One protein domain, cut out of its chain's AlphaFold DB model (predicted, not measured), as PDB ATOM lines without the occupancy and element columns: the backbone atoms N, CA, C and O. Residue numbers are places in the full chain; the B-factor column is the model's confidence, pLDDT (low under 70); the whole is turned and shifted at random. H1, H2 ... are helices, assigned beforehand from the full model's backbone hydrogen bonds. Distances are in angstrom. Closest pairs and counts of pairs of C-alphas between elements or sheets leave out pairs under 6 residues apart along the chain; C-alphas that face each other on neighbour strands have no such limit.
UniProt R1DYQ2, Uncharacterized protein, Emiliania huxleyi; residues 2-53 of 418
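Overview. This is residues 2 to 53 of the 418 residues of an uncharacterized protein of Emiliania huxleyi (UniProt R1DYQ2). The longest helix, H2, and H1 are set like the two arms of an L, joined by a tight link at the corner, and the short helix H3 sits in the angle between them, packed on the beginning of H2. From the far end of H2 a long link folds back to H3; residues 27 to 39, of which 27 to 31 belong to H2, stick out from the body. The printed part has 52 residues with three named helices, in the order H1, H2, H3, and no named strand; its class is all helix. The whole is compact, with a radius of gyration of the C-alphas of 11.0 A and spans of 29 by 21 by 16 A.

Along the chain. Find C-alpha 19 at (7.128, -22.145, 7.232); from there H2 runs through residues 19 to 31, 18.0 A from first to last C-alpha, to C-alpha 31 at (18.294, -31.926, 17.432). Look earlier for H1, residues 5 to 14, 14.8 A long, which begins at C-alpha 5 at (2.057, -36.352, -1.855). H3 is residues 46 to 50, 6.7 A long.

Arrangement. Start at H2, which touches H3 with residues 19 to 23 alone; their closest C-alphas, those of Pro 19 and Phe 49, are 4.7 A apart. From H3 look to H1: the two are close but not clearly touching, and their closest C-alphas, those of Leu 12 and Leu 48, are 6.8 A apart. H1 and H2 are apart. In H2 and H3 every O i to N i+4 pair is within hydrogen-bond range; in H1, 5 of 6 are.

Size, cuts and confidence. The C-alphas of Arg 34 and Asp 53 are the two farthest apart, at 30.3 A. The printed part has no cut. The link from H1 to H2, 4 residues, is tight; the link from H2 to H3, residues 32 to 45, is long. In the B-factor column you will find a mean pLDDT of 89.1 for the printed part, with Arg 37 alone under 70.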
ATOM      1  N   HIS A   2       9.866 -40.764   4.104       77.44
ATOM      2  CA  HIS A   2       9.229 -40.652   2.799       77.44
ATOM      3  C   HIS A   2       7.755 -40.383   3.079       77.44
ATOM      4  O   HIS A   2       7.109 -41.237   3.673       77.44
ATOM      5  N   PHE A   3       7.296 -39.174   2.758       87.62
ATOM      6  CA  PHE A   3       5.884 -38.806   2.808       87.62
ATOM      7  C   PHE A   3       5.327 -38.904   1.398       87.62
ATOM      8  O   PHE A   3       5.975 -38.440   0.453       87.62
ATOM      9  N   ARG A   4       4.141 -39.490   1.256       89.25
ATOM     10  CA  ARG A   4       3.415 -39.463  -0.015       89.25
ATOM     11  C   ARG A   4       2.859 -38.056  -0.275       89.25
ATOM     12  O   ARG A   4       2.574 -37.326   0.677       89.25
ATOM     13  N   PRO A   5       2.633 -37.660  -1.540       83.94
ATOM     14  CA  PRO A   5       2.057 -36.352  -1.855       83.94
ATOM     15  C   PRO A   5       0.708 -36.079  -1.168       83.94
ATOM     16  O   PRO A   5       0.430 -34.935  -0.808       83.94
ATOM     17  N   ALA A   6      -0.122 -37.108  -0.963       87.06
ATOM     18  CA  ALA A   6      -1.389 -36.986  -0.238       87.06
ATOM     19  C   ALA A   6      -1.184 -36.697   1.262       87.06
ATOM     20  O   ALA A   6      -1.894 -35.879   1.842       87.06
ATOM     21  N   GLU A   7      -0.169 -37.308   1.875       92.69
ATOM     22  CA  GLU A   7       0.161 -37.122   3.293       92.69
ATOM     23  C   GLU A   7       0.685 -35.708   3.575       92.69
ATOM     24  O   GLU A   7       0.437 -35.163   4.648       92.69
ATOM     25  N   LEU A   8       1.359 -35.079   2.602       92.19
ATOM     26  CA  LEU A   8       1.815 -33.690   2.727       92.19
ATOM     27  C   LEU A   8       0.651 -32.697   2.851       92.19
ATOM     28  O   LEU A   8       0.763 -31.744   3.616       92.19
ATOM     29  N   ASN A   9      -0.462 -32.928   2.145       91.62
ATOM     30  CA  ASN A   9      -1.650 -32.073   2.257       91.62
ATOM     31  C   ASN A   9      -2.243 -32.151   3.666       91.62
ATOM     32  O   ASN A   9      -2.511 -31.123   4.280       91.62
ATOM     33  N   VAL A  10      -2.385 -33.371   4.198       93.81
ATOM     34  CA  VAL A  10      -2.861 -33.582   5.572       93.81
ATOM     35  C   VAL A  10      -1.925 -32.883   6.557       93.81
ATOM     36  O   VAL A  10      -2.381 -32.152   7.425       93.81
ATOM     37  N   LEU A  11      -0.610 -33.017   6.382       93.75
ATOM     38  CA  LEU A  11       0.364 -32.398   7.280       93.75
ATOM     39  C   LEU A  11       0.319 -30.860   7.266       93.75
ATOM     40  O   LEU A  11       0.466 -30.243   8.319       93.75
ATOM     41  N   LEU A  12       0.111 -30.241   6.098       93.44
ATOM     42  CA  LEU A  12      -0.067 -28.788   5.986       93.44
ATOM     43  C   LEU A  12      -1.331 -28.312   6.704       93.44
ATOM     44  O   LEU A  12      -1.299 -27.270   7.356       93.44
ATOM     45  N   ARG A  13      -2.410 -29.096   6.627       93.94
ATOM     46  CA  ARG A  13      -3.678 -28.808   7.298       93.94
ATOM     47  C   ARG A  13      -3.582 -28.927   8.819       93.94
ATOM     48  O   ARG A  13      -4.096 -28.072   9.532       93.94
ATOM     49  N   GLU A  14      -2.903 -29.961   9.312       94.94
ATOM     50  CA  GLU A  14      -2.738 -30.206  10.752       94.94
ATOM     51  C   GLU A  14      -1.758 -29.225  11.418       94.94
ATOM     52  O   GLU A  14      -1.819 -28.999  12.626       94.94
ATOM     53  N   ILE A  15      -0.841 -28.625  10.648       93.62
ATOM     54  CA  ILE A  15       0.167 -27.690  11.162       93.62
ATOM     55  C   ILE A  15       0.013 -26.323  10.472       93.62
ATOM     56  O   ILE A  15       0.848 -25.962   9.631       93.62
ATOM     57  N   PRO A  16      -0.997 -25.513  10.851       92.06
ATOM     58  CA  PRO A  16      -1.262 -24.190  10.275       92.06
ATOM     59  C   PRO A  16      -0.295 -23.120  10.818       92.06
ATOM     60  O   PRO A  16      -0.691 -22.065  11.308       92.06
ATOM     61  N   ALA A  17       1.004 -23.413  10.802       93.38
ATOM     62  CA  ALA A  17       2.061 -22.509  11.232       93.38
ATOM     63  C   ALA A  17       2.862 -22.012  10.028       93.38
ATOM     64  O   ALA A  17       3.036 -22.733   9.050       93.38
ATOM     65  N   LYS A  18       3.428 -20.807  10.128       92.44
ATOM     66  CA  LYS A  18       4.301 -20.266   9.077       92.44
ATOM     67  C   LYS A  18       5.494 -21.199   8.810       92.44
ATOM     68  O   LYS A  18       5.987 -21.829   9.757       92.44
ATOM     69  N   PRO A  19       6.031 -21.240   7.578       92.31
ATOM     70  CA  PRO A  19       7.128 -22.145   7.232       92.31
ATOM     71  C   PRO A  19       8.359 -22.011   8.144       92.31
ATOM     72  O   PRO A  19       8.950 -23.014   8.552       92.31
ATOM     73  N   SER A  20       8.687 -20.788   8.572       90.31
ATOM     74  CA  SER A  20       9.768 -20.509   9.526       90.31
ATOM     75  C   SER A  20       9.543 -21.149  10.901       90.31
ATOM     76  O   SER A  20      10.452 -21.769  11.458       90.31
ATOM     77  N   ALA A  21       8.319 -21.075  11.429       91.31
ATOM     78  CA  ALA A  21       7.944 -21.701  12.694       91.31
ATOM     79  C   ALA A  21       7.972 -23.235  12.593       91.31
ATOM     80  O   ALA A  21       8.513 -23.900  13.480       91.31
ATOM     81  N   ARG A  22       7.475 -23.801  11.479       94.12
ATOM     82  CA  ARG A  22       7.564 -25.247  11.200       94.12
ATOM     83  C   ARG A  22       9.019 -25.710  11.172       94.12
ATOM     84  O   ARG A  22       9.364 -26.706  11.810       94.12
ATOM     85  N   ARG A  23       9.891 -24.963  10.483       92.50
ATOM     86  CA  ARG A  23      11.331 -25.242  10.413       92.50
ATOM     87  C   ARG A  23      11.986 -25.168  11.793       92.50
ATOM     88  O   ARG A  23      12.871 -25.978  12.078       92.50
ATOM     89  N   LEU A  24      11.555 -24.252  12.664       91.12
ATOM     90  CA  LEU A  24      12.147 -24.074  13.999       91.12
ATOM     91  C   LEU A  24      11.798 -25.252  14.880       91.12
ATOM     92  O   LEU A  24      12.688 -25.903  15.426       91.12
ATOM     93  N   PHE A  25      10.507 -25.566  14.941       91.94
ATOM     94  CA  PHE A  25      10.012 -26.732  15.647       91.94
ATOM     95  C   PHE A  25      10.720 -28.002  15.169       91.94
ATOM     96  O   PHE A  25      11.279 -28.744  15.979       91.94
ATOM     97  N   PHE A  26      10.788 -28.211  13.851       91.94
ATOM     98  CA  PHE A  26      11.452 -29.376  13.280       91.94
ATOM     99  C   PHE A  26      12.934 -29.439  13.657       91.94
ATOM    100  O   PHE A  26      13.404 -30.491  14.079       91.94
ATOM    101  N   THR A  27      13.660 -28.321  13.578       90.38
ATOM    102  CA  THR A  27      15.084 -28.247  13.946       90.38
ATOM    103  C   THR A  27      15.296 -28.593  15.420       90.38
ATOM    104  O   THR A  27      16.160 -29.407  15.745       90.38
ATOM    105  N   VAL A  28      14.470 -28.039  16.312       90.50
ATOM    106  CA  VAL A  28      14.536 -28.286  17.760       90.50
ATOM    107  C   VAL A  28      14.246 -29.751  18.093       90.50
ATOM    108  O   VAL A  28      14.979 -30.353  18.878       90.50
ATOM    109  N   VAL A  29      13.215 -30.341  17.481       90.69
ATOM    110  CA  VAL A  29      12.824 -31.745  17.694       90.69
ATOM    111  C   VAL A  29      13.857 -32.704  17.107       90.69
ATOM    112  O   VAL A  29      14.221 -33.702  17.731       90.69
ATOM    113  N   VAL A  30      14.369 -32.409  15.911       88.44
ATOM    114  CA  VAL A  30      15.399 -33.219  15.254       88.44
ATOM    115  C   VAL A  30      16.720 -33.175  16.010       88.44
ATOM    116  O   VAL A  30      17.373 -34.214  16.096       88.44
ATOM    117  N   ALA A  31      17.089 -32.041  16.610       84.06
ATOM    118  CA  ALA A  31      18.294 -31.926  17.432       84.06
ATOM    119  C   ALA A  31      18.283 -32.884  18.638       84.06
ATOM    120  O   ALA A  31      19.336 -33.345  19.071       84.06
ATOM    121  N   CYS A  32      17.103 -33.253  19.149       84.81
ATOM    122  CA  CYS A  32      16.974 -34.261  20.205       84.81
ATOM    123  C   CYS A  32      17.232 -35.696  19.706       84.81
ATOM    124  O   CYS A  32      17.398 -36.616  20.510       84.81
ATOM    125  N   ARG A  33      17.263 -35.934  18.389       87.12
ATOM    126  CA  ARG A  33      17.468 -37.267  17.812       87.12
ATOM    127  C   ARG A  33      18.947 -37.506  17.535       87.12
ATOM    128  O   ARG A  33      19.565 -36.849  16.710       87.12
ATOM    129  N   ARG A  34      19.493 -38.574  18.120       82.38
ATOM    130  CA  ARG A  34      20.907 -38.970  17.961       82.38
ATOM    131  C   ARG A  34      21.321 -39.334  16.524       82.38
ATOM    132  O   ARG A  34      22.509 -39.401  16.231       82.38
ATOM    133  N   ARG A  35      20.378 -39.679  15.638       80.62
ATOM    134  CA  ARG A  35      20.670 -40.187  14.283       80.62
ATOM    135  C   ARG A  35      19.657 -39.663  13.271       80.62
ATOM    136  O   ARG A  35      18.635 -40.308  13.040       80.62
ATOM    137  N   LEU A  36      19.966 -38.545  12.619       72.25
ATOM    138  CA  LEU A  36      19.302 -38.184  11.369       72.25
ATOM    139  C   LEU A  36      20.171 -38.674  10.206       72.25
ATOM    140  O   LEU A  36      21.291 -38.214  10.026       72.25
ATOM    141  N   ARG A  37      19.693 -39.677   9.462       67.81
ATOM    142  CA  ARG A  37      20.490 -40.340   8.413       67.81
ATOM    143  C   ARG A  37      20.523 -39.588   7.075       67.81
ATOM    144  O   ARG A  37      21.369 -39.911   6.252       67.81
ATOM    145  N   LYS A  38      19.605 -38.645   6.831       84.19
ATOM    146  CA  LYS A  38      19.491 -37.886   5.572       84.19
ATOM    147  C   LYS A  38      19.113 -36.433   5.856       84.19
ATOM    148  O   LYS A  38      18.357 -36.183   6.797       84.19
ATOM    149  N   SER A  39      19.621 -35.512   5.041       86.75
ATOM    150  CA  SER A  39      19.186 -34.115   5.007       86.75
ATOM    151  C   SER A  39      17.708 -34.066   4.619       86.75
ATOM    152  O   SER A  39      17.279 -34.700   3.655       86.75
ATOM    153  N   TRP A  40      16.892 -33.363   5.403       88.06
ATOM    154  CA  TRP A  40      15.454 -33.257   5.141       88.06
ATOM    155  C   TRP A  40      15.170 -32.472   3.853       88.06
ATOM    156  O   TRP A  40      14.129 -32.680   3.236       88.06
ATOM    157  N   GLN A  41      16.120 -31.643   3.412       88.19
ATOM    158  CA  GLN A  41      16.075 -30.876   2.167       88.19
ATOM    159  C   GLN A  41      15.928 -31.769   0.928       88.19
ATOM    160  O   GLN A  41      15.308 -31.366  -0.041       88.19
ATOM    161  N   GLN A  42      16.449 -32.999   0.971       85.56
ATOM    162  CA  GLN A  42      16.353 -33.965  -0.132       85.56
ATOM    163  C   GLN A  42      15.084 -34.823  -0.067       85.56
ATOM    164  O   GLN A  42      14.946 -35.801  -0.796       85.56
ATOM    165  N   THR A  43      14.191 -34.547   0.882       88.19
ATOM    166  CA  THR A  43      12.957 -35.314   1.054       88.19
ATOM    167  C   THR A  43      11.759 -34.479   0.619       88.19
ATOM    168  O   THR A  43      11.826 -33.255   0.712       88.19
ATOM    169  N   PRO A  44      10.623 -35.100   0.247       88.00
ATOM    170  CA  PRO A  44       9.393 -34.368  -0.079       88.00
ATOM    171  C   PRO A  44       8.919 -33.419   1.033       88.00
ATOM    172  O   PRO A  44       8.178 -32.477   0.771       88.00
ATOM    173  N   LEU A  45       9.386 -33.639   2.269       91.19
ATOM    174  CA  LEU A  45       9.153 -32.763   3.412       91.19
ATOM    175  C   LEU A  45       9.709 -31.346   3.205       91.19
ATOM    176  O   LEU A  45       9.213 -30.422   3.837       91.19
ATOM    177  N   ALA A  46      10.693 -31.146   2.323       91.00
ATOM    178  CA  ALA A  46      11.208 -29.818   1.991       91.00
ATOM    179  C   ALA A  46      10.084 -28.860   1.559       91.00
ATOM    180  O   ALA A  46      10.068 -27.711   1.993       91.00
ATOM    181  N   LYS A  47       9.080 -29.372   0.829       91.12
ATOM    182  CA  LYS A  47       7.908 -28.602   0.380       91.12
ATOM    183  C   LYS A  47       7.057 -28.065   1.537       91.12
ATOM    184  O   LYS A  47       6.415 -27.033   1.391       91.12
ATOM    185  N   LEU A  48       7.080 -28.717   2.704       93.06
ATOM    186  CA  LEU A  48       6.375 -28.256   3.909       93.06
ATOM    187  C   LEU A  48       6.982 -26.963   4.484       93.06
ATOM    188  O   LEU A  48       6.298 -26.197   5.165       93.06
ATOM    189  N   PHE A  49       8.282 -26.760   4.255       92.25
ATOM    190  CA  PHE A  49       9.043 -25.621   4.767       92.25
ATOM    191  C   PHE A  49       9.196 -24.491   3.749       92.25
ATOM    192  O   PHE A  49       9.693 -23.432   4.120       92.25
ATOM    193  N   THR A  50       8.790 -24.703   2.496       90.88
ATOM    194  CA  THR A  50       8.742 -23.657   1.468       90.88
ATOM    195  C   THR A  50       7.322 -23.138   1.265       90.88
ATOM    196  O   THR A  50       7.127 -21.938   1.116       90.88
ATOM    197  N   LEU A  51       6.314 -24.016   1.309       93.00
ATOM    198  CA  LEU A  51       4.920 -23.641   1.088       93.00
ATOM    199  C   LEU A  51       4.245 -23.184   2.381       93.00
ATOM    200  O   LEU A  51       4.357 -23.830   3.424       93.00
ATOM    201  N   GLU A  52       3.502 -22.083   2.288       91.81
ATOM    202  CA  GLU A  52       2.735 -21.529   3.405       91.81
ATOM    203  C   GLU A  52       1.597 -22.476   3.804       91.81
ATOM    204  O   GLU A  52       1.622 -23.024   4.908       91.81
ATOM    205  N   ASP A  53       0.688 -22.773   2.870       93.00
ATOM    206  CA  ASP A  53      -0.571 -23.468   3.153       93.00
ATOM    207  C   ASP A  53      -0.878 -24.609   2.168       93.00
ATOM    208  O   ASP A  53      -0.265 -24.747   1.104       93.00
TER     209      ASP A  53